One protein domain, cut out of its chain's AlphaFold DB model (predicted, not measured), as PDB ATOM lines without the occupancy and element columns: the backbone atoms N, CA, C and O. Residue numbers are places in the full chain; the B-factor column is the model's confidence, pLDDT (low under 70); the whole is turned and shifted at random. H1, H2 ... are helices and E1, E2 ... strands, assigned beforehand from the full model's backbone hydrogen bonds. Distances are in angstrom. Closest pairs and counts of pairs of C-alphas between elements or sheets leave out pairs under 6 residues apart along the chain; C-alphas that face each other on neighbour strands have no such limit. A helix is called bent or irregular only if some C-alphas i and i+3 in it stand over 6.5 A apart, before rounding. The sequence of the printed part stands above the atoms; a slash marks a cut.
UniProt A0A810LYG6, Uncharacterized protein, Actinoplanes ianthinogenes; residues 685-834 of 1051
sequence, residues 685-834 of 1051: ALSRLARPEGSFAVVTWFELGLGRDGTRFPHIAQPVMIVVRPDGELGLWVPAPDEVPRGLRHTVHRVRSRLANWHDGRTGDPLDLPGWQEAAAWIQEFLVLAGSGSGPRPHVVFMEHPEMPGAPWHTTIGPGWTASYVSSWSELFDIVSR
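Overview. This is residues 685 to 834 of the 1051 residues of an uncharacterized protein of Actinoplanes ianthinogenes (UniProt A0A810LYG6). A twisted sheet of five strands is the main wall of this domain, and two of its strands, E1 and E2, form a long bent hairpin whose tip reaches well beyond the shorter strands. H2 meets this sheet with one end, residues 779 to 785, and runs away from it to H1, with which it makes a wide corner; the short H3 grazes the sheet with its residues 825 to 828, and the loop of residues 759 to 764 sticks out beyond H1. The printed part has 150 residues with five named strands and three named helices, in the order E1 E2 E3 H1 H2 E4 E5 H3, and its class is mixed. The sheet runs E3 E2 E1 E4 E5 and is mixed, with parallel and antiparallel neighbours. The whole is compact, with a radius of gyration of the C-alphas of 16.2 A and spans of 48 by 43 by 26 A.

Along the chain. E1, residues 696 to 706, begins with C-alpha 696 at (42.081, 32.831, 15.937), is 29.3 A long and bends by 54 degrees at residue 703. E2, residues 712 to 724, is 31.8 A long and bends by 81 degrees at residue 715. E3 is residues 730 to 733, E4 residues 795 to 799 and E5 residues 818 to 821. H2, residues 770 to 785, is 22.3 A long and begins with C-alpha 770 at (16.789, 40.573, 7.420). H1, residues 744 to 757, is 20.0 A long. H3, residues 825 to 833, is 12.1 A long and ends with C-alpha 833 at (47.729, 29.390, 29.927).

Arrangement. E1, E2 and E3 form a meander, each strand the antiparallel neighbour of the one before. In the hairpin of E1 and E2, N 700 and O 720 are 2.9 A apart, within hydrogen-bond range. In the hairpin of E2 and E3, N 723 and O 731 are 2.8 A apart. E1 and E4 are parallel at 30 degrees, with N 797 and O 697 at 2.8 A. E4 and E5 are parallel at 21 degrees, with N 798 and O 820 at 2.8 A. E3, H1, H2 and E4 form a split strand-helix-strand unit, two strands running the same way with E2 and E1 between them; its crossover is right-handed. H2 is on the sheet but only grazes it, with residues 779 to 785; H3 likewise only grazes it, with residues 825 to 828. H2 touches H1 with residues 771 to 775 alone, the closest C-alphas being those of Thr 747 and Gly 771, 5.9 A apart, at a steep tilt of 60 degrees, opposite ways. H1 is only just not on the sheet, with 4 pairs of C-alphas within 10 A. H3 is apart from H1 and H2. In H1, H2 and H3 every O i to N i+4 pair is within hydrogen-bond range.

Size, cuts and confidence. The two C-alphas farthest apart, those of Asp 709 and Gly 761, are 50.4 A apart. The printed part has no cut. The links from H1 to H2 and from E4 to E5 are long. The mean pLDDT of the printed part is 88.5, and residues 787 to 791 are under 70.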
ATOM      1  N   ALA A 685      51.744  40.831  25.433       92.56
ATOM      2  CA  ALA A 685      50.911  39.873  26.135       92.56
ATOM      3  C   ALA A 685      49.908  39.182  25.208       92.56
ATOM      4  O   ALA A 685      49.835  37.957  25.235       92.56
ATOM      5  N   LEU A 686      49.208  39.934  24.355       93.88
ATOM      6  CA  LEU A 686      48.264  39.386  23.375       93.88
ATOM      7  C   LEU A 686      48.948  38.439  22.376       93.88
ATOM      8  O   LEU A 686      48.408  37.380  22.077       93.88
ATOM      9  N   SER A 687      50.168  38.747  21.927       92.94
ATOM     10  CA  SER A 687      50.969  37.879  21.053       92.94
ATOM     11  C   SER A 687      51.293  36.526  21.691       92.94
ATOM     12  O   SER A 687      51.433  35.538  20.977       92.94
ATOM     13  N   ARG A 688      51.365  36.433  23.029       93.38
ATOM     14  CA  ARG A 688      51.550  35.143  23.729       93.38
ATOM     15  C   ARG A 688      50.326  34.239  23.656       93.38
ATOM     16  O   ARG A 688      50.438  33.066  23.995       93.38
ATOM     17  N   LEU A 689      49.178  34.758  23.220       92.62
ATOM     18  CA  LEU A 689      48.011  33.931  22.945       92.62
ATOM     19  C   LEU A 689      48.173  33.113  21.657       92.62
ATOM     20  O   LEU A 689      47.351  32.234  21.407       92.62
ATOM     21  N   ALA A 690      49.194  33.398  20.839       91.19
ATOM     22  CA  ALA A 690      49.432  32.709  19.583       91.19
ATOM     23  C   ALA A 690      49.549  31.201  19.754       91.19
ATOM     24  O   ALA A 690      50.097  30.680  20.728       91.19
ATOM     25  N   ARG A 691      49.015  30.502  18.757       87.62
ATOM     26  CA  ARG A 691      48.863  29.059  18.781       87.62
ATOM     27  C   ARG A 691      49.444  28.428  17.527       87.62
ATOM     28  O   ARG A 691      49.114  28.871  16.427       87.62
ATOM     29  N   PRO A 692      50.246  27.357  17.656       85.44
ATOM     30  CA  PRO A 692      50.786  26.663  16.492       85.44
ATOM     31  C   PRO A 692      49.690  26.017  15.631       85.44
ATOM     32  O   PRO A 692      49.911  25.764  14.450       85.44
ATOM     33  N   GLU A 693      48.510  25.742  16.195       85.25
ATOM     34  CA  GLU A 693      47.416  25.056  15.501       85.25
ATOM     35  C   GLU A 693      46.641  25.942  14.512       85.25
ATOM     36  O   GLU A 693      45.886  25.413  13.691       85.25
ATOM     37  N   GLY A 694      46.817  27.265  14.565       86.50
ATOM     38  CA  GLY A 694      46.177  28.200  13.644       86.50
ATOM     39  C   GLY A 694      45.904  29.573  14.251       86.50
ATOM     40  O   GLY A 694      46.010  29.776  15.461       86.50
ATOM     41  N   SER A 695      45.538  30.515  13.382       89.75
ATOM     42  CA  SER A 695      45.058  31.831  13.797       89.75
ATOM     43  C   SER A 695      43.699  31.722  14.485       89.75
ATOM     44  O   SER A 695      42.864  30.899  14.101       89.75
ATOM     45  N   PHE A 696      43.434  32.613  15.435       92.81
ATOM     46  CA  PHE A 696      42.081  32.831  15.937       92.81
ATOM     47  C   PHE A 696      41.788  34.326  16.064       92.81
ATOM     48  O   PHE A 696      42.697  35.141  16.235       92.81
ATOM     49  N   ALA A 697      40.514  34.678  15.940       94.44
ATOM     50  CA  ALA A 697      40.013  36.033  16.092       94.44
ATOM     51  C   ALA A 697      39.357  36.199  17.465       94.44
ATOM     52  O   ALA A 697      38.709  35.281  17.962       94.44
ATOM     53  N   VAL A 698      39.483  37.378  18.058       96.25
ATOM     54  CA  VAL A 698      38.730  37.794  19.242       96.25
ATOM     55  C   VAL A 698      37.887  38.994  18.859       96.25
ATOM     56  O   VAL A 698      38.438  40.013  18.450       96.25
ATOM     57  N   VAL A 699      36.569  38.881  19.000       96.12
ATOM     58  CA  VAL A 699      35.622  39.977  18.779       96.12
ATOM     59  C   VAL A 699      35.161  40.493  20.136       96.12
ATOM     60  O   VAL A 699      34.481  39.787  20.881       96.12
ATOM     61  N   THR A 700      35.522  41.733  20.448       95.50
ATOM     62  CA  THR A 700      35.104  42.452  21.658       95.50
ATOM     63  C   THR A 700      34.370  43.730  21.276       95.50
ATOM     64  O   THR A 700      34.580  44.269  20.196       95.50
ATOM     65  N   TRP A 701      33.510  44.231  22.157       93.25
ATOM     66  CA  TRP A 701      32.698  45.421  21.894       93.25
ATOM     67  C   TRP A 701      33.051  46.561  22.848       93.25
ATOM     68  O   TRP A 701      33.447  46.326  23.988       93.25
ATOM     69  N   PHE A 702      32.865  47.797  22.420       91.25
ATOM     70  CA  PHE A 702      32.999  48.972  23.270       91.25
ATOM     71  C   PHE A 702      31.789  49.855  23.083       91.25
ATOM     72  O   PHE A 702      31.293  50.000  21.971       91.25
ATOM     73  N   GLU A 703      31.321  50.447  24.166       88.50
ATOM     74  CA  GLU A 703      30.327  51.493  24.063       88.50
ATOM     75  C   GLU A 703      31.044  52.826  23.889       88.50
ATOM     76  O   GLU A 703      31.884  53.201  24.708       88.50
ATOM     77  N   LEU A 704      30.750  53.521  22.792       85.81
ATOM     78  CA  LEU A 704      31.374  54.795  22.465       85.81
ATOM     79  C   LEU A 704      30.308  55.890  22.431       85.81
ATOM     80  O   LEU A 704      29.356  55.813  21.656       85.81
ATOM     81  N   GLY A 705      30.480  56.918  23.265       80.31
ATOM     82  CA  GLY A 705      29.688  58.157  23.201       80.31
ATOM     83  C   GLY A 705      30.310  59.240  22.307       80.31
ATOM     84  O   GLY A 705      29.683  60.265  22.048       80.31
ATOM     85  N   LEU A 706      31.549  59.030  21.846       72.62
ATOM     86  CA  LEU A 706      32.306  59.968  21.015       72.62
ATOM     87  C   LEU A 706      32.947  59.247  19.822       72.62
ATOM     88  O   LEU A 706      33.524  58.169  19.968       72.62
ATOM     89  N   GLY A 707      32.864  59.875  18.654       73.06
ATOM     90  CA  GLY A 707      33.563  59.520  17.432       73.06
ATOM     91  C   GLY A 707      35.057  59.794  17.490       73.06
ATOM     92  O   GLY A 707      35.548  60.474  18.392       73.06
ATOM     93  N   ARG A 708      35.792  59.302  16.482       71.88
ATOM     94  CA  ARG A 708      37.239  59.570  16.348       71.88
ATOM     95  C   ARG A 708      37.552  61.059  16.184       71.88
ATOM     96  O   ARG A 708      38.578  61.526  16.659       71.88
ATOM     97  N   ASP A 709      36.660  61.794  15.537       74.00
ATOM     98  CA  ASP A 709      36.716  63.245  15.349       74.00
ATOM     99  C   ASP A 709      36.159  64.035  16.552       74.00
ATOM    100  O   ASP A 709      36.152  65.265  16.539       74.00
ATOM    101  N   GLY A 710      35.713  63.346  17.608       71.81
ATOM    102  CA  GLY A 710      35.074  63.945  18.778       71.81
ATOM    103  C   GLY A 710      33.583  64.248  18.603       71.81
ATOM    104  O   GLY A 710      32.988  64.840  19.505       71.81
ATOM    105  N   THR A 711      32.956  63.849  17.490       76.00
ATOM    106  CA  THR A 711      31.500  63.972  17.319       76.00
ATOM    107  C   THR A 711      30.763  63.126  18.351       76.00
ATOM    108  O   THR A 711      31.154  62.002  18.650       76.00
ATOM    109  N   ARG A 712      29.696  63.658  18.952       76.50
ATOM    110  CA  ARG A 712      28.881  62.881  19.893       76.50
ATOM    111  C   ARG A 712      27.980  61.934  19.117       76.50
ATOM    112  O   ARG A 712      27.201  62.385  18.281       76.50
ATOM    113  N   PHE A 713      28.055  60.649  19.441       72.12
ATOM    114  CA  PHE A 713      27.130  59.649  18.928       72.12
ATOM    115  C   PHE A 713      26.189  59.184  20.042       72.12
ATOM    116  O   PHE A 713      26.621  59.083  21.194       72.12
ATOM    117  N   PRO A 714      24.917  58.869  19.728       74.00
ATOM    118  CA  PRO A 714      24.109  58.062  20.633       74.00
ATOM    119  C   PRO A 714      24.844  56.734  20.823       74.00
ATOM    120  O   PRO A 714      25.151  56.084  19.831       74.00
ATOM    121  N   HIS A 715      25.190  56.402  22.070       78.19
ATOM    122  CA  HIS A 715      26.051  55.283  22.468       78.19
ATOM    123  C   HIS A 715      26.059  54.108  21.470       78.19
ATOM    124  O   HIS A 715      25.128  53.303  21.425       78.19
ATOM    125  N   ILE A 716      27.111  54.020  20.650       83.62
ATOM    126  CA  ILE A 716      27.238  52.974  19.627       83.62
ATOM    127  C   ILE A 716      28.017  51.809  20.234       83.62
ATOM    128  O   ILE A 716      29.068  52.009  20.845       83.62
ATOM    129  N   ALA A 717      27.525  50.582  20.044       89.81
ATOM    130  CA  ALA A 717      28.314  49.380  20.296       89.81
ATOM    131  C   ALA A 717      29.311  49.185  19.146       89.81
ATOM    132  O   ALA A 717      28.962  48.648  18.099       89.81
ATOM    133  N   GLN A 718      30.549  49.624  19.350       91.81
ATOM    134  CA  GLN A 718      31.643  49.505  18.397       91.81
ATOM    135  C   GLN A 718      32.368  48.161  18.581       91.81
ATOM    136  O   GLN A 718      33.013  47.954  19.615       91.81
ATOM    137  N   PRO A 719      32.308  47.240  17.608       93.50
ATOM    138  CA  PRO A 719      33.100  46.021  17.638       93.50
ATOM    139  C   PRO A 719      34.563  46.329  17.324       93.50
ATOM    140  O   PRO A 719      34.881  47.217  16.535       93.50
ATOM    141  N   VAL A 720      35.453  45.550  17.919       92.62
ATOM    142  CA  VAL A 720      36.887  45.516  17.651       92.62
ATOM    143  C   VAL A 720      37.279  44.059  17.523       92.62
ATOM    144  O   VAL A 720      36.947  43.240  18.385       92.62
ATOM    145  N   MET A 721      38.002  43.743  16.455       93.75
ATOM    146  CA  MET A 721      38.522  42.408  16.226       93.75
ATOM    147  C   MET A 721      40.038  42.391  16.265       93.75
ATOM    148  O   MET A 721      40.709  43.185  15.607       93.75
ATOM    149  N   ILE A 722      40.561  41.431  17.018       94.00
ATOM    150  CA  ILE A 722      41.989  41.161  17.129       94.00
ATOM    151  C   ILE A 722      42.230  39.750  16.611       94.00
ATOM    152  O   ILE A 722      41.700  38.798  17.177       94.00
ATOM    153  N   VAL A 723      43.011  39.598  15.543       93.44
ATOM    154  CA  VAL A 723      43.445  38.279  15.061       93.44
ATOM    155  C   VAL A 723      44.838  38.010  15.578       93.44
ATOM    156  O   VAL A 723      45.759  38.783  15.326       93.44
ATOM    157  N   VAL A 724      44.990  36.890  16.268       93.31
ATOM    158  CA  VAL A 724      46.279  36.398  16.740       93.31
ATOM    159  C   VAL A 724      46.741  35.310  15.778       93.31
ATOM    160  O   VAL A 724      46.091  34.268  15.665       93.31
ATOM    161  N   ARG A 725      47.832  35.559  15.051       92.31
ATOM    162  CA  ARG A 725      48.429  34.599  14.111       92.31
ATOM    163  C   ARG A 725      49.351  33.605  14.837       92.31
ATOM    164  O   ARG A 725      49.797  33.893  15.948       92.31
ATOM    165  N   PRO A 726      49.663  32.437  14.237       91.75
ATOM    166  CA  PRO A 726      50.509  31.414  14.862       91.75
ATOM    167  C   PRO A 726      51.915  31.874  15.256       91.75
ATOM    168  O   PRO A 726      52.518  31.300  16.158       91.75
ATOM    169  N   ASP A 727      52.443  32.888  14.578       92.56
ATOM    170  CA  ASP A 727      53.764  33.474  14.816       92.56
ATOM    171  C   ASP A 727      53.767  34.575  15.890       92.56
ATOM    172  O   ASP A 727      54.823  35.129  16.195       92.56
ATOM    173  N   GLY A 728      52.611  34.888  16.486       92.38
ATOM    174  CA  GLY A 728      52.476  35.991  17.436       92.38
ATOM    175  C   GLY A 728      52.115  37.325  16.799       92.38
ATOM    176  O   GLY A 728      51.871  38.280  17.541       92.38
ATOM    177  N   GLU A 729      52.052  37.424  15.468       93.00
ATOM    178  CA  GLU A 729      51.634  38.655  14.809       93.00
ATOM    179  C   GLU A 729      50.161  38.945  15.123       93.00
ATOM    180  O   GLU A 729      49.291  38.068  15.073       93.00
ATOM    181  N   LEU A 730      49.888  40.202  15.466       92.50
ATOM    182  CA  LEU A 730      48.553  40.682  15.776       92.50
ATOM    183  C   LEU A 730      48.038  41.500  14.606       92.50
ATOM    184  O   LEU A 730      48.657  42.483  14.203       92.50
ATOM    185  N   GLY A 731      46.876  41.120  14.099       90.56
ATOM    186  CA  GLY A 731      46.091  41.978  13.234       90.56
ATOM    187  C   GLY A 731      44.981  42.654  14.031       90.56
ATOM    188  O   GLY A 731      44.348  42.024  14.880       90.56
ATOM    189  N   LEU A 732      44.743  43.932  13.752       89.75
ATOM    190  CA  LEU A 732      43.675  44.718  14.356       89.75
ATOM    191  C   LEU A 732      42.737  45.212  13.264       89.75
ATOM    192  O   LEU A 732      43.181  45.838  12.304       89.75
ATOM    193  N   TRP A 733      41.441  45.010  13.472       89.00
ATOM    194  CA  TRP A 733      40.401  45.573  12.627       89.00
ATOM    195  C   TRP A 733      39.351  46.240  13.493       89.00
ATOM    196  O   TRP A 733      38.824  45.646  14.438       89.00
ATOM    197  N   VAL A 734      39.042  47.485  13.151       89.00
ATOM    198  CA  VAL A 734      37.918  48.206  13.730       89.00
ATOM    199  C   VAL A 734      37.102  48.773  12.579       89.00
ATOM    200  O   VAL A 734      37.632  49.632  11.872       89.00
ATOM    201  N   PRO A 735      35.873  48.280  12.358       85.44
ATOM    202  CA  PRO A 735      35.037  48.773  11.282       85.44
ATOM    203  C   PRO A 735      34.648  50.218  11.573       85.44
ATOM    204  O   PRO A 735      34.546  50.623  12.739       85.44
ATOM    205  N   ALA A 736      34.442  51.004  10.526       83.44
ATOM    206  CA  ALA A 736      33.892  52.337  10.690       83.44
ATOM    207  C   ALA A 736      32.484  52.244  11.322       83.44
ATOM    208  O   ALA A 736      31.780  51.252  11.113       83.44
ATOM    209  N   PRO A 737      32.045  53.230  12.129       80.69
ATOM    210  CA  PRO A 737      30.743  53.154  12.798       80.69
ATOM    211  C   PRO A 737      29.557  52.947  11.843       80.69
ATOM    212  O   PRO A 737      28.561  52.344  12.226       80.69
ATOM    213  N   ASP A 738      29.658  53.437  10.608       82.38
ATOM    214  CA  ASP A 738      28.663  53.288   9.544       82.38
ATOM    215  C   ASP A 738      28.725  51.942   8.807       82.38
ATOM    216  O   ASP A 738      27.746  51.571   8.160       82.38
ATOM    217  N   GLU A 739      29.823  51.194   8.946       86.06
ATOM    218  CA  GLU A 739      29.945  49.808   8.476       86.06
ATOM    219  C   GLU A 739      29.274  48.813   9.435       86.06
ATOM    220  O   GLU A 739      28.988  47.681   9.047       86.06
ATOM    221  N   VAL A 740      29.023  49.200  10.693       88.56
ATOM    222  CA  VAL A 740      28.287  48.358  11.646       88.56
ATOM    223  C   VAL A 740      26.793  48.400  11.292       88.56
ATOM    224  O   VAL A 740      26.227  49.496  11.217       88.56
ATOM    225  N   PRO A 741      26.119  47.242  11.129       91.25
ATOM    226  CA  PRO A 741      24.701  47.195  10.789       91.25
ATOM    227  C   PRO A 741      23.857  48.083  11.704       91.25
ATOM    228  O   PRO A 741      23.906  47.990  12.939       91.25
ATOM    229  N   ARG A 742      23.065  48.970  11.097       86.69
ATOM    230  CA  ARG A 742      22.238  49.913  11.855       86.69
ATOM    231  C   ARG A 742      21.191  49.146  12.653       86.69
ATOM    232  O   ARG A 742      20.501  48.281  12.131       86.69
ATOM    233  N   GLY A 743      21.053  49.486  13.931       87.25
ATOM    234  CA  GLY A 743      20.087  48.820  14.804       87.25
ATOM    235  C   GLY A 743      20.496  47.407  15.230       87.25
ATOM    236  O   GLY A 743      19.644  46.670  15.716       87.25
ATOM    237  N   LEU A 744      21.777  47.026  15.121       91.25
ATOM    238  CA  LEU A 744      22.269  45.704  15.529       91.25
ATOM    239  C   LEU A 744      21.798  45.271  16.930       91.25
ATOM    240  O   LEU A 744      21.385  44.127  17.105       91.25
ATOM    241  N   ARG A 745      21.790  46.188  17.912       91.25
ATOM    242  CA  ARG A 745      21.266  45.931  19.270       91.25
ATOM    243  C   ARG A 745      19.798  45.486  19.236       91.25
ATOM    244  O   ARG A 745      19.440  44.480  19.844       91.25
ATOM    245  N   HIS A 746      18.968  46.202  18.480       88.88
ATOM    246  CA  HIS A 746      17.553  45.889  18.299       88.88
ATOM    247  C   HIS A 746      17.356  44.561  17.552       88.88
ATOM    248  O   HIS A 746      16.545  43.733  17.958       88.88
ATOM    249  N   THR A 747      18.151  44.296  16.514       93.19
ATOM    250  CA  THR A 747      18.133  43.010  15.804       93.19
ATOM    251  C   THR A 747      18.479  41.844  16.724       93.19
ATOM    252  O   THR A 747      17.767  40.843  16.727       93.19
ATOM    253  N   VAL A 748      19.537  41.965  17.534       94.00
ATOM    254  CA  VAL A 748      19.911  40.942  18.522       94.00
ATOM    255  C   VAL A 748      18.773  40.703  19.508       94.00
ATOM    256  O   VAL A 748      18.468  39.550  19.811       94.00
ATOM    257  N   HIS A 749      18.136  41.771  19.998       91.06
ATOM    258  CA  HIS A 749      16.983  41.661  20.887       91.06
ATOM    259  C   HIS A 749      15.855  40.853  20.233       91.06
ATOM    260  O   HIS A 749      15.453  39.826  20.774       91.06
ATOM    261  N   ARG A 750      15.457  41.212  19.005       90.31
ATOM    262  CA  ARG A 750      14.418  40.498  18.244       90.31
ATOM    263  C   ARG A 750      14.751  39.030  17.994       90.31
ATOM    264  O   ARG A 750      13.874  38.179  18.121       90.31
ATOM    265  N   VAL A 751      15.999  38.715  17.635       94.56
ATOM    266  CA  VAL A 751      16.451  37.326  17.445       94.56
ATOM    267  C   VAL A 751      16.303  36.541  18.745       94.56
ATOM    268  O   VAL A 751      15.781  35.430  18.732       94.56
ATOM    269  N   ARG A 752      16.714  37.115  19.881       93.25
ATOM    270  CA  ARG A 752      16.586  36.466  21.192       93.25
ATOM    271  C   ARG A 752      15.129  36.259  21.594       93.25
ATOM    272  O   ARG A 752      14.796  35.150  22.000       93.25
ATOM    273  N   SER A 753      14.276  37.273  21.437       87.75
ATOM    274  CA  SER A 753      12.836  37.156  21.696       87.75
ATOM    275  C   SER A 753      12.213  36.056  20.834       87.75
ATOM    276  O   SER A 753      11.511  35.186  21.349       87.75
ATOM    277  N   ARG A 754      12.549  36.008  19.533       91.88
ATOM    278  CA  ARG A 754      12.098  34.930  18.640       91.88
ATOM    279  C   ARG A 754      12.564  33.564  19.118       91.88
ATOM    280  O   ARG A 754      11.733  32.673  19.216       91.88
ATOM    281  N   LEU A 755      13.851  33.395  19.418       92.44
ATOM    282  CA  LEU A 755      14.419  32.114  19.848       92.44
ATOM    283  C   LEU A 755      13.845  31.619  21.182       92.44
ATOM    284  O   LEU A 755      13.680  30.417  21.349       92.44
ATOM    285  N   ALA A 756      13.516  32.519  22.112       87.69
ATOM    286  CA  ALA A 756      12.876  32.160  23.378       87.69
ATOM    287  C   ALA A 756      11.433  31.657  23.190       87.69
ATOM    288  O   ALA A 756      10.970  30.808  23.945       87.69
ATOM    289  N   ASN A 757      10.734  32.151  22.164       83.12
ATOM    290  CA  ASN A 757       9.324  31.844  21.908       83.12
ATOM    291  C   ASN A 757       9.108  30.902  20.705       83.12
ATOM    292  O   ASN A 757       7.962  30.661  20.304       83.12
ATOM    293  N   TRP A 758      10.180  30.387  20.092       89.50
ATOM    294  CA  TRP A 758      10.077  29.552  18.895       89.50
ATOM    295  C   TRP A 758       9.714  28.106  19.238       89.50
ATOM    296  O   TRP A 758      10.194  27.529  20.208       89.50
ATOM    297  N   HIS A 759       8.878  27.489  18.405       84.19
ATOM    298  CA  HIS A 759       8.475  26.092  18.549       84.19
ATOM    299  C   HIS A 759       8.241  25.453  17.177       84.19
ATOM    300  O   HIS A 759       7.981  26.159  16.206       84.19
ATOM    301  N   ASP A 760       8.254  24.118  17.102       78.69
ATOM    302  CA  ASP A 760       8.133  23.356  15.840       78.69
ATOM    303  C   ASP A 760       6.914  23.705  14.992       78.69
ATOM    304  O   ASP A 760       6.956  23.657  13.769       78.69
ATOM    305  N   GLY A 761       5.804  24.050  15.647       81.50
ATOM    306  CA  GLY A 761       4.588  24.459  14.949       81.50
ATOM    307  C   GLY A 761       4.691  25.799  14.206       81.50
ATOM    308  O   GLY A 761       3.791  26.101  13.428       81.50
ATOM    309  N   ARG A 762       5.730  26.617  14.443       84.12
ATOM    310  CA  ARG A 762       5.935  27.881  13.719       84.12
ATOM    311  C   ARG A 762       6.698  27.615  12.427       84.12
ATOM    312  O   ARG A 762       7.790  27.058  12.432       84.12
ATOM    313  N   THR A 763       6.123  28.054  11.313       83.75
ATOM    314  CA  THR A 763       6.761  28.003   9.994       83.75
ATOM    315  C   THR A 763       7.930  28.985   9.908       83.75
ATOM    316  O   THR A 763       7.792  30.127  10.345       83.75
ATOM    317  N   GLY A 764       9.030  28.578   9.267       88.31
ATOM    318  CA  GLY A 764      10.205  29.424   9.021       88.31
ATOM    319  C   GLY A 764      11.366  29.131   9.972       88.31
ATOM    320  O   GLY A 764      11.375  28.111  10.662       88.31
ATOM    321  N   ASP A 765      12.347  30.031   9.996       90.50
ATOM    322  CA  ASP A 765      13.502  29.970  10.895       90.50
ATOM    323  C   ASP A 765      13.530  31.243  11.772       90.50
ATOM    324  O   ASP A 765      13.402  32.349  11.238       90.50
ATOM    325  N   PRO A 766      13.681  31.140  13.108       91.88
ATOM    326  CA  PRO A 766      13.765  32.308  13.987       91.88
ATOM    327  C   PRO A 766      14.954  33.228  13.662       91.88
ATOM    328  O   PRO A 766      14.899  34.415  13.988       91.88
ATOM    329  N   LEU A 767      15.997  32.702  13.011       94.44
ATOM    330  CA  LEU A 767      17.178  33.434  12.552       94.44
ATOM    331  C   LEU A 767      16.967  34.112  11.186       94.44
ATOM    332  O   LEU A 767      17.811  34.907  10.772       94.44
ATOM    333  N   ASP A 768      15.852  33.852  10.494       93.44
ATOM    334  CA  ASP A 768      15.491  34.483   9.215       93.44
ATOM    335  C   ASP A 768      14.905  35.889   9.441       93.44
ATOM    336  O   ASP A 768      13.732  36.191   9.205       93.44
ATOM    337  N   LEU A 769      15.736  36.755  10.021       91.94
ATOM    338  CA  LEU A 769      15.495  38.183  10.173       91.94
ATOM    339  C   LEU A 769      16.430  38.927   9.216       91.94
ATOM    340  O   LEU A 769      17.640  38.724   9.314       91.94
ATOM    341  N   PRO A 770      15.935  39.843   8.359       92.44
ATOM    342  CA  PRO A 770      16.789  40.573   7.420       92.44
ATOM    343  C   PRO A 770      17.980  41.266   8.096       92.44
ATOM    344  O   PRO A 770      19.113  41.120   7.652       92.44
ATOM    345  N   GLY A 771      17.754  41.926   9.238       92.06
ATOM    346  CA  GLY A 771      18.844  42.544   9.999       92.06
ATOM    347  C   GLY A 771      19.834  41.533  10.593       92.06
ATOM    348  O   GLY A 771      20.994  41.870  10.807       92.06
ATOM    349  N   TRP A 772      19.409  40.294  10.871       95.44
ATOM    350  CA  TRP A 772      20.313  39.239  11.346       95.44
ATOM    351  C   TRP A 772      21.139  38.655  10.202       95.44
ATOM    352  O   TRP A 772      22.322  38.389  10.377       95.44
ATOM    353  N   GLN A 773      20.546  38.523   9.016       95.44
ATOM    354  CA  GLN A 773      21.259  38.150   7.794       95.44
ATOM    355  C   GLN A 773      22.288  39.212   7.402       95.44
ATOM    356  O   GLN A 773      23.412  38.862   7.054       95.44
ATOM    357  N   GLU A 774      21.939  40.494   7.523       94.94
ATOM    358  CA  GLU A 774      22.872  41.612   7.352       94.94
ATOM    359  C   GLU A 774      24.020  41.526   8.365       94.94
ATOM    360  O   GLU A 774      25.185  41.562   7.977       94.94
ATOM    361  N   ALA A 775      23.712  41.307   9.649       94.19
ATOM    362  CA  ALA A 775      24.728  41.098  10.678       94.19
ATOM    363  C   ALA A 775      25.618  39.878  10.396       94.19
ATOM    364  O   ALA A 775      26.821  39.921  10.657       94.19
ATOM    365  N   ALA A 776      25.059  38.800   9.845       94.75
ATOM    366  CA  ALA A 776      25.816  37.616   9.470       94.75
ATOM    367  C   ALA A 776      26.741  37.858   8.279       94.75
ATOM    368  O   ALA A 776      27.922  37.522   8.356       94.75
ATOM    369  N   ALA A 777      26.239  38.485   7.217       93.88
ATOM    370  CA  ALA A 777      27.045  38.863   6.064       93.88
ATOM    371  C   ALA A 777      28.192  39.795   6.481       93.88
ATOM    372  O   ALA A 777      29.349  39.527   6.160       93.88
ATOM    373  N   TRP A 778      27.877  40.812   7.286       93.62
ATOM    374  CA  TRP A 778      28.850  41.751   7.830       93.62
ATOM    375  C   TRP A 778      29.940  41.046   8.644       93.62
ATOM    376  O   TRP A 778      31.124  41.253   8.384       93.62
ATOM    377  N   ILE A 779      29.587  40.166   9.591       92.69
ATOM    378  CA  ILE A 779      30.600  39.492  10.417       92.69
ATOM    379  C   ILE A 779      31.477  38.549   9.581       92.69
ATOM    380  O   ILE A 779      32.669  38.417   9.853       92.69
ATOM    381  N   GLN A 780      30.904  37.876   8.578       91.56
ATOM    382  CA  GLN A 780      31.645  36.968   7.704       91.56
ATOM    383  C   GLN A 780      32.627  37.735   6.828       91.56
ATOM    384  O   GLN A 780      33.791  37.345   6.742       91.56
ATOM    385  N   GLU A 781      32.187  38.838   6.223       88.94
ATOM    386  CA  GLU A 781      33.058  39.741   5.475       88.94
ATOM    387  C   GLU A 781      34.176  40.273   6.373       88.94
ATOM    388  O   GLU A 781      35.351  40.194   6.015       88.94
ATOM    389  N   PHE A 782      33.823  40.708   7.582       84.38
ATOM    390  CA  PHE A 782      34.771  41.202   8.568       84.38
ATOM    391  C   PHE A 782      35.844  40.152   8.905       84.38
ATOM    392  O   PHE A 782      37.038  40.450   8.851       84.38
ATOM    393  N   LEU A 783      35.452  38.895   9.149       87.31
ATOM    394  CA  LEU A 783      36.378  37.779   9.386       87.31
ATOM    395  C   LEU A 783      37.258  37.466   8.164       87.31
ATOM    396  O   LEU A 783      38.462  37.221   8.310       87.31
ATOM    397  N   VAL A 784      36.690  37.489   6.956       87.12
ATOM    398  CA  VAL A 784      37.424  37.251   5.702       87.12
ATOM    399  C   VAL A 784      38.480  38.332   5.473       87.12
ATOM    400  O   VAL A 784      39.644  38.001   5.232       87.12
ATOM    401  N   LEU A 785      38.108  39.610   5.608       80.56
ATOM    402  CA  LEU A 785      39.009  40.758   5.453       80.56
ATOM    403  C   LEU A 785      40.182  40.711   6.430       80.56
ATOM    404  O   LEU A 785      41.284  41.155   6.107       80.56
ATOM    405  N   ALA A 786      39.984  40.099   7.596       71.75
ATOM    406  CA  ALA A 786      41.042  39.950   8.576       71.75
ATOM    407  C   ALA A 786      42.118  38.905   8.226       71.75
ATOM    408  O   ALA A 786      43.023  38.632   9.019       71.75
ATOM    409  N   GLY A 787      42.047  38.304   7.032       68.38
ATOM    410  CA  GLY A 787      43.035  37.337   6.542       68.38
ATOM    411  C   GLY A 787      43.088  36.069   7.393       68.38
ATOM    412  O   GLY A 787      44.085  35.349   7.410       68.38
ATOM    413  N   SER A 788      42.018  35.818   8.139       61.38
ATOM    414  CA  SER A 788      41.999  34.874   9.245       61.38
ATOM    415  C   SER A 788      41.557  33.459   8.807       61.38
ATOM    416  O   SER A 788      41.663  32.502   9.570       61.38
ATOM    417  N   GLY A 789      41.178  33.293   7.529       60.50
ATOM    418  CA  GLY A 789      40.734  32.030   6.922       60.50
ATOM    419  C   GLY A 789      41.817  31.139   6.289       60.50
ATOM    420  O   GLY A 789      41.474  30.115   5.707       60.50
ATOM    421  N   SER A 790      43.107  31.484   6.361       61.28
ATOM    422  CA  SER A 790      44.185  30.703   5.716       61.28
ATOM    423  C   SER A 790      44.712  29.519   6.548       61.28
ATOM    424  O   SER A 790      45.598  28.794   6.095       61.28
ATOM    425  N   GLY A 791      44.168  29.291   7.749       67.81
ATOM    426  CA  GLY A 791      44.536  28.172   8.623       67.81
ATOM    427  C   GLY A 791      43.606  26.954   8.494       67.81
ATOM    428  O   GLY A 791      42.443  27.098   8.129       67.81
ATOM    429  N   PRO A 792      44.064  25.743   8.864       71.69
ATOM    430  CA  PRO A 792      43.249  24.525   8.800       71.69
ATOM    431  C   PRO A 792      42.070  24.516   9.792       71.69
ATOM    432  O   PRO A 792      41.178  23.672   9.674       71.69
ATOM    433  N   ARG A 793      42.076  25.402  10.803       78.69
ATOM    434  CA  ARG A 793      41.083  25.455  11.891       78.69
ATOM    435  C   ARG A 793      40.846  26.891  12.389       78.69
ATOM    436  O   ARG A 793      41.285  27.224  13.487       78.69
ATOM    437  N   PRO A 794      40.177  27.746  11.606       88.00
ATOM    438  CA  PRO A 794      39.891  29.108  12.034       88.00
ATOM    439  C   PRO A 794      38.859  29.112  13.188       88.00
ATOM    440  O   PRO A 794      37.884  28.345  13.193       88.00
ATOM    441  N   HIS A 795      39.105  29.941  14.206       94.31
ATOM    442  CA  HIS A 795      38.277  30.049  15.412       94.31
ATOM    443  C   HIS A 795      38.001  31.510  15.779       94.31
ATOM    444  O   HIS A 795      38.899  32.344  15.675       94.31
ATOM    445  N   VAL A 796      36.785  31.810  16.241       95.88
ATOM    446  CA  VAL A 796      36.401  33.128  16.766       95.88
ATOM    447  C   VAL A 796      36.004  33.016  18.232       95.88
ATOM    448  O   VAL A 796      35.142  32.218  18.593       95.88
ATOM    449  N   VAL A 797      36.595  33.856  19.070       97.50
ATOM    450  CA  VAL A 797      36.206  34.046  20.465       97.50
ATOM    451  C   VAL A 797      35.362  35.314  20.566       97.50
ATOM    452  O   VAL A 797      35.829  36.404  20.236       97.50
ATOM    453  N   PHE A 798      34.124  35.192  21.039       97.38
ATOM    454  CA  PHE A 798      33.222  36.321  21.257       97.38
ATOM    455  C   PHE A 798      33.230  36.773  22.719       97.38
ATOM    456  O   PHE A 798      32.899  36.005  23.623       97.38
ATOM    457  N   MET A 799      33.526  38.053  22.941       96.44
ATOM    458  CA  MET A 799      33.316  38.754  24.209       96.44
ATOM    459  C   MET A 799      32.077  39.636  24.075       96.44
ATOM    460  O   MET A 799      32.172  40.772  23.615       96.44
ATOM    461  N   GLU A 800      30.902  39.100  24.416       93.44
ATOM    462  CA  GLU A 800      29.616  39.773  24.168       93.44
ATOM    463  C   GLU A 800      29.548  41.183  24.793       93.44
ATOM    464  O   GLU A 800      30.128  41.468  25.845       93.44
ATOM    465  N   HIS A 801      28.821  42.080  24.124       91.50
ATOM    466  CA  HIS A 801      28.481  43.388  24.676       91.50
ATOM    467  C   HIS A 801      27.478  43.225  25.837       91.50
ATOM    468  O   HIS A 801      26.564  42.404  25.707       91.50
ATOM    469  N   PRO A 802      27.569  44.018  26.924       87.44
ATOM    470  CA  PRO A 802      26.656  43.920  28.069       87.44
ATOM    471  C   PRO A 802      25.167  44.019  27.716       87.44
ATOM    472  O   PRO A 802      24.361  43.328  28.329       87.44
ATOM    473  N   GLU A 803      24.814  44.823  26.707       86.88
ATOM    474  CA  GLU A 803      23.433  44.972  26.206       86.88
ATOM    475  C   GLU A 803      23.017  43.945  25.141       86.88
ATOM    476  O   GLU A 803      21.852  43.866  24.763       86.88
ATOM    477  N   MET A 804      23.956  43.134  24.651       92.00
ATOM    478  CA  MET A 804      23.681  42.055  23.697       92.00
ATOM    479  C   MET A 804      24.028  40.676  24.291       92.00
ATOM    480  O   MET A 804      24.686  39.877  23.615       92.00
ATOM    481  N   PRO A 805      23.638  40.362  25.548       89.31
ATOM    482  CA  PRO A 805      23.998  39.092  26.157       89.31
ATOM    483  C   PRO A 805      23.253  37.951  25.485       89.31
ATOM    484  O   PRO A 805      22.082  38.086  25.135       89.31
ATOM    485  N   GLY A 806      23.914  36.810  25.322       90.50
ATOM    486  CA  GLY A 806      23.294  35.622  24.743       90.50
ATOM    487  C   GLY A 806      23.030  35.718  23.239       90.50
ATOM    488  O   GLY A 806      22.332  34.862  22.701       90.50
ATOM    489  N   ALA A 807      23.576  36.725  22.553       94.25
ATOM    490  CA  ALA A 807      23.483  36.841  21.106       94.25
ATOM    491  C   ALA A 807      24.085  35.594  20.419       94.25
ATOM    492  O   ALA A 807      25.219  35.192  20.720       94.25
ATOM    493  N   PRO A 808      23.373  34.962  19.472       96.00
ATOM    494  CA  PRO A 808      23.810  33.708  18.871       96.00
ATOM    495  C   PRO A 808      24.851  33.929  17.757       96.00
ATOM    496  O   PRO A 808      24.731  33.371  16.674       96.00
ATOM    497  N   TRP A 809      25.899  34.725  18.007       96.25
ATOM    498  CA  TRP A 809      26.991  35.022  17.061       96.25
ATOM    499  C   TRP A 809      27.654  33.785  16.426       96.25
ATOM    500  O   TRP A 809      28.123  33.834  15.299       96.25
ATOM    501  N   HIS A 810      27.673  32.631  17.087       96.12
ATOM    502  CA  HIS A 810      28.163  31.396  16.458       96.12
ATOM    503  C   HIS A 810      27.317  30.948  15.249       96.12
ATOM    504  O   HIS A 810      27.810  30.203  14.408       96.12
ATOM    505  N   THR A 811      26.072  31.416  15.128       95.75
ATOM    506  CA  THR A 811      25.216  31.184  13.952       95.75
ATOM    507  C   THR A 811      25.548  32.122  12.787       95.75
ATOM    508  O   THR A 811      25.162  31.843  11.656       95.75
ATOM    509  N   THR A 812      26.285  33.215  13.029       94.94
ATOM    510  CA  THR A 812      26.573  34.236  12.009       94.94
ATOM    511  C   THR A 812      27.866  33.993  11.241       94.94
ATOM    512  O   THR A 812      27.996  34.475  10.125       94.94
ATOM    513  N   ILE A 813      28.810  33.223  11.778       89.69
ATOM    514  CA  ILE A 813      30.170  33.059  11.219       89.69
ATOM    515  C   ILE A 813      30.302  31.994  10.111       89.69
ATOM    516  O   ILE A 813      31.383  31.819   9.546       89.69
ATOM    517  N   GLY A 814      29.210  31.300   9.778       77.19
ATOM    518  CA  GLY A 814      29.157  30.286   8.721       77.19
ATOM    519  C   GLY A 814      29.939  28.991   9.027       77.19
ATOM    520  O   GLY A 814      30.633  28.894  10.039       77.19
ATOM    521  N   PRO A 815      29.871  27.977   8.140       78.75
ATOM    522  CA  PRO A 815      30.483  26.657   8.368       78.75
ATOM    523  C   PRO A 815      32.021  26.686   8.372       78.75
ATOM    524  O   PRO A 815      32.673  25.754   8.845       78.75
ATOM    525  N   GLY A 816      32.626  27.757   7.846       82.56
ATOM    526  CA  GLY A 816      34.078  27.902   7.779       82.56
ATOM    527  C   GLY A 816      34.736  28.033   9.151       82.56
ATOM    528  O   GLY A 816      35.875  27.602   9.318       82.56
ATOM    529  N   TRP A 817      34.016  28.556  10.144       90.88
ATOM    530  CA  TRP A 817      34.570  28.957  11.432       90.88
ATOM    531  C   TRP A 817      34.022  28.126  12.586       90.88
ATOM    532  O   TRP A 817      32.901  27.629  12.560       90.88
ATOM    533  N   THR A 818      34.834  27.969  13.627       95.25
ATOM    534  CA  THR A 818      34.343  27.531  14.941       95.25
ATOM    535  C   THR A 818      34.213  28.739  15.868       95.25
ATOM    536  O   THR A 818      34.922  29.726  15.674       95.25
ATOM    537  N   ALA A 819      33.339  28.672  16.875       97.00
ATOM    538  CA  ALA A 819      33.142  29.762  17.832       97.00
ATOM    539  C   ALA A 819      33.172  29.305  19.285       97.00
ATOM    540  O   ALA A 819      32.752  28.194  19.615       97.00
ATOM    541  N   SER A 820      33.616  30.210  20.147       97.69
ATOM    542  CA  SER A 820      33.432  30.140  21.590       97.69
ATOM    543  C   SER A 820      33.124  31.519  22.160       97.69
ATOM    544  O   SER A 820      33.224  32.539  21.475       97.69
ATOM    545  N   TYR A 821      32.713  31.536  23.419       97.81
ATOM    546  CA  TYR A 821      32.375  32.730  24.166       97.81
ATOM    547  C   TYR A 821      33.206  32.776  25.439       97.81
ATOM    548  O   TYR A 821      33.358  31.763  26.119       97.81
ATOM    549  N   VAL A 822      33.696  33.963  25.773       96.25
ATOM    550  CA  VAL A 822      34.363  34.236  27.049       96.25
ATOM    551  C   VAL A 822      33.827  35.542  27.619       96.25
ATOM    552  O   VAL A 822      33.357  36.417  26.885       96.25
ATOM    553  N   SER A 823      33.872  35.689  28.938       93.50
ATOM    554  CA  SER A 823      33.382  36.898  29.607       93.50
ATOM    555  C   SER A 823      34.383  38.058  29.580       93.50
ATOM    556  O   SER A 823      33.966  39.211  29.670       93.50
ATOM    557  N   SER A 824      35.682  37.770  29.458       94.19
ATOM    558  CA  SER A 824      36.756  38.755  29.618       94.19
ATOM    559  C   SER A 824      38.076  38.302  28.982       94.19
ATOM    560  O   SER A 824      38.259  37.125  28.659       94.19
ATOM    561  N   TRP A 825      39.029  39.225  28.829       95.12
ATOM    562  CA  TRP A 825      40.392  38.886  28.409       95.12
ATOM    563  C   TRP A 825      41.126  38.064  29.461       95.12
ATOM    564  O   TRP A 825      41.902  37.179  29.105       95.12
ATOM    565  N   SER A 826      40.867  38.321  30.746       92.50
ATOM    566  CA  SER A 826      41.436  37.524  31.837       92.50
ATOM    567  C   SER A 826      41.080  36.049  31.693       92.50
ATOM    568  O   SER A 826      41.950  35.190  31.789       92.50
ATOM    569  N   GLU A 827      39.816  35.756  31.377       93.19
ATOM    570  CA  GLU A 827      39.372  34.390  31.101       93.19
ATOM    571  C   GLU A 827      40.118  33.764  29.923       93.19
ATOM    572  O   GLU A 827      40.549  32.616  29.996       93.19
ATOM    573  N   LEU A 828      40.288  34.520  28.840       95.69
ATOM    574  CA  LEU A 828      40.982  34.048  27.649       95.69
ATOM    575  C   LEU A 828      42.453  33.716  27.942       95.69
ATOM    576  O   LEU A 828      42.942  32.665  27.523       95.69
ATOM    577  N   PHE A 829      43.151  34.572  28.694       94.06
ATOM    578  CA  PHE A 829      44.515  34.294  29.148       94.06
ATOM    579  C   PHE A 829      44.574  33.056  30.042       94.06
ATOM    580  O   PHE A 829      45.469  32.228  29.861       94.06
ATOM    581  N   ASP A 830      43.622  32.900  30.961       91.50
ATOM    582  CA  ASP A 830      43.527  31.727  31.830       91.50
ATOM    583  C   ASP A 830      43.315  30.444  31.026       91.50
ATOM    584  O   ASP A 830      43.975  29.437  31.291       91.50
ATOM    585  N   ILE A 831      42.427  30.472  30.028       93.56
ATOM    586  CA  ILE A 831      42.197  29.355  29.111       93.56
ATOM    587  C   ILE A 831      43.510  29.001  28.417       93.56
ATOM    588  O   ILE A 831      43.987  27.876  28.553       93.56
ATOM    589  N   VAL A 832      44.140  29.952  27.724       92.44
ATOM    590  CA  VAL A 832      45.338  29.673  26.918       92.44
ATOM    591  C   VAL A 832      46.526  29.227  27.776       92.44
ATOM    592  O   VAL A 832      47.270  28.338  27.362       92.44
ATOM    593  N   SER A 833      46.659  29.761  28.991       90.50
ATOM    594  CA  SER A 833      47.729  29.390  29.927       90.50
ATOM    595  C   SER A 833      47.571  27.977  30.496       90.50
ATOM    596  O   SER A 833      48.549  27.374  30.941       90.50
ATOM    597  N   ARG A 834      46.353  27.420  30.495       91.19
ATOM    598  CA  ARG A 834      46.107  26.035  30.916       91.19
ATOM    599  C   ARG A 834      46.470  25.071  29.785       91.19
ATOM    600  O   ARG A 834      46.199  25.372  28.620       91.19
TER     601      ARG A 834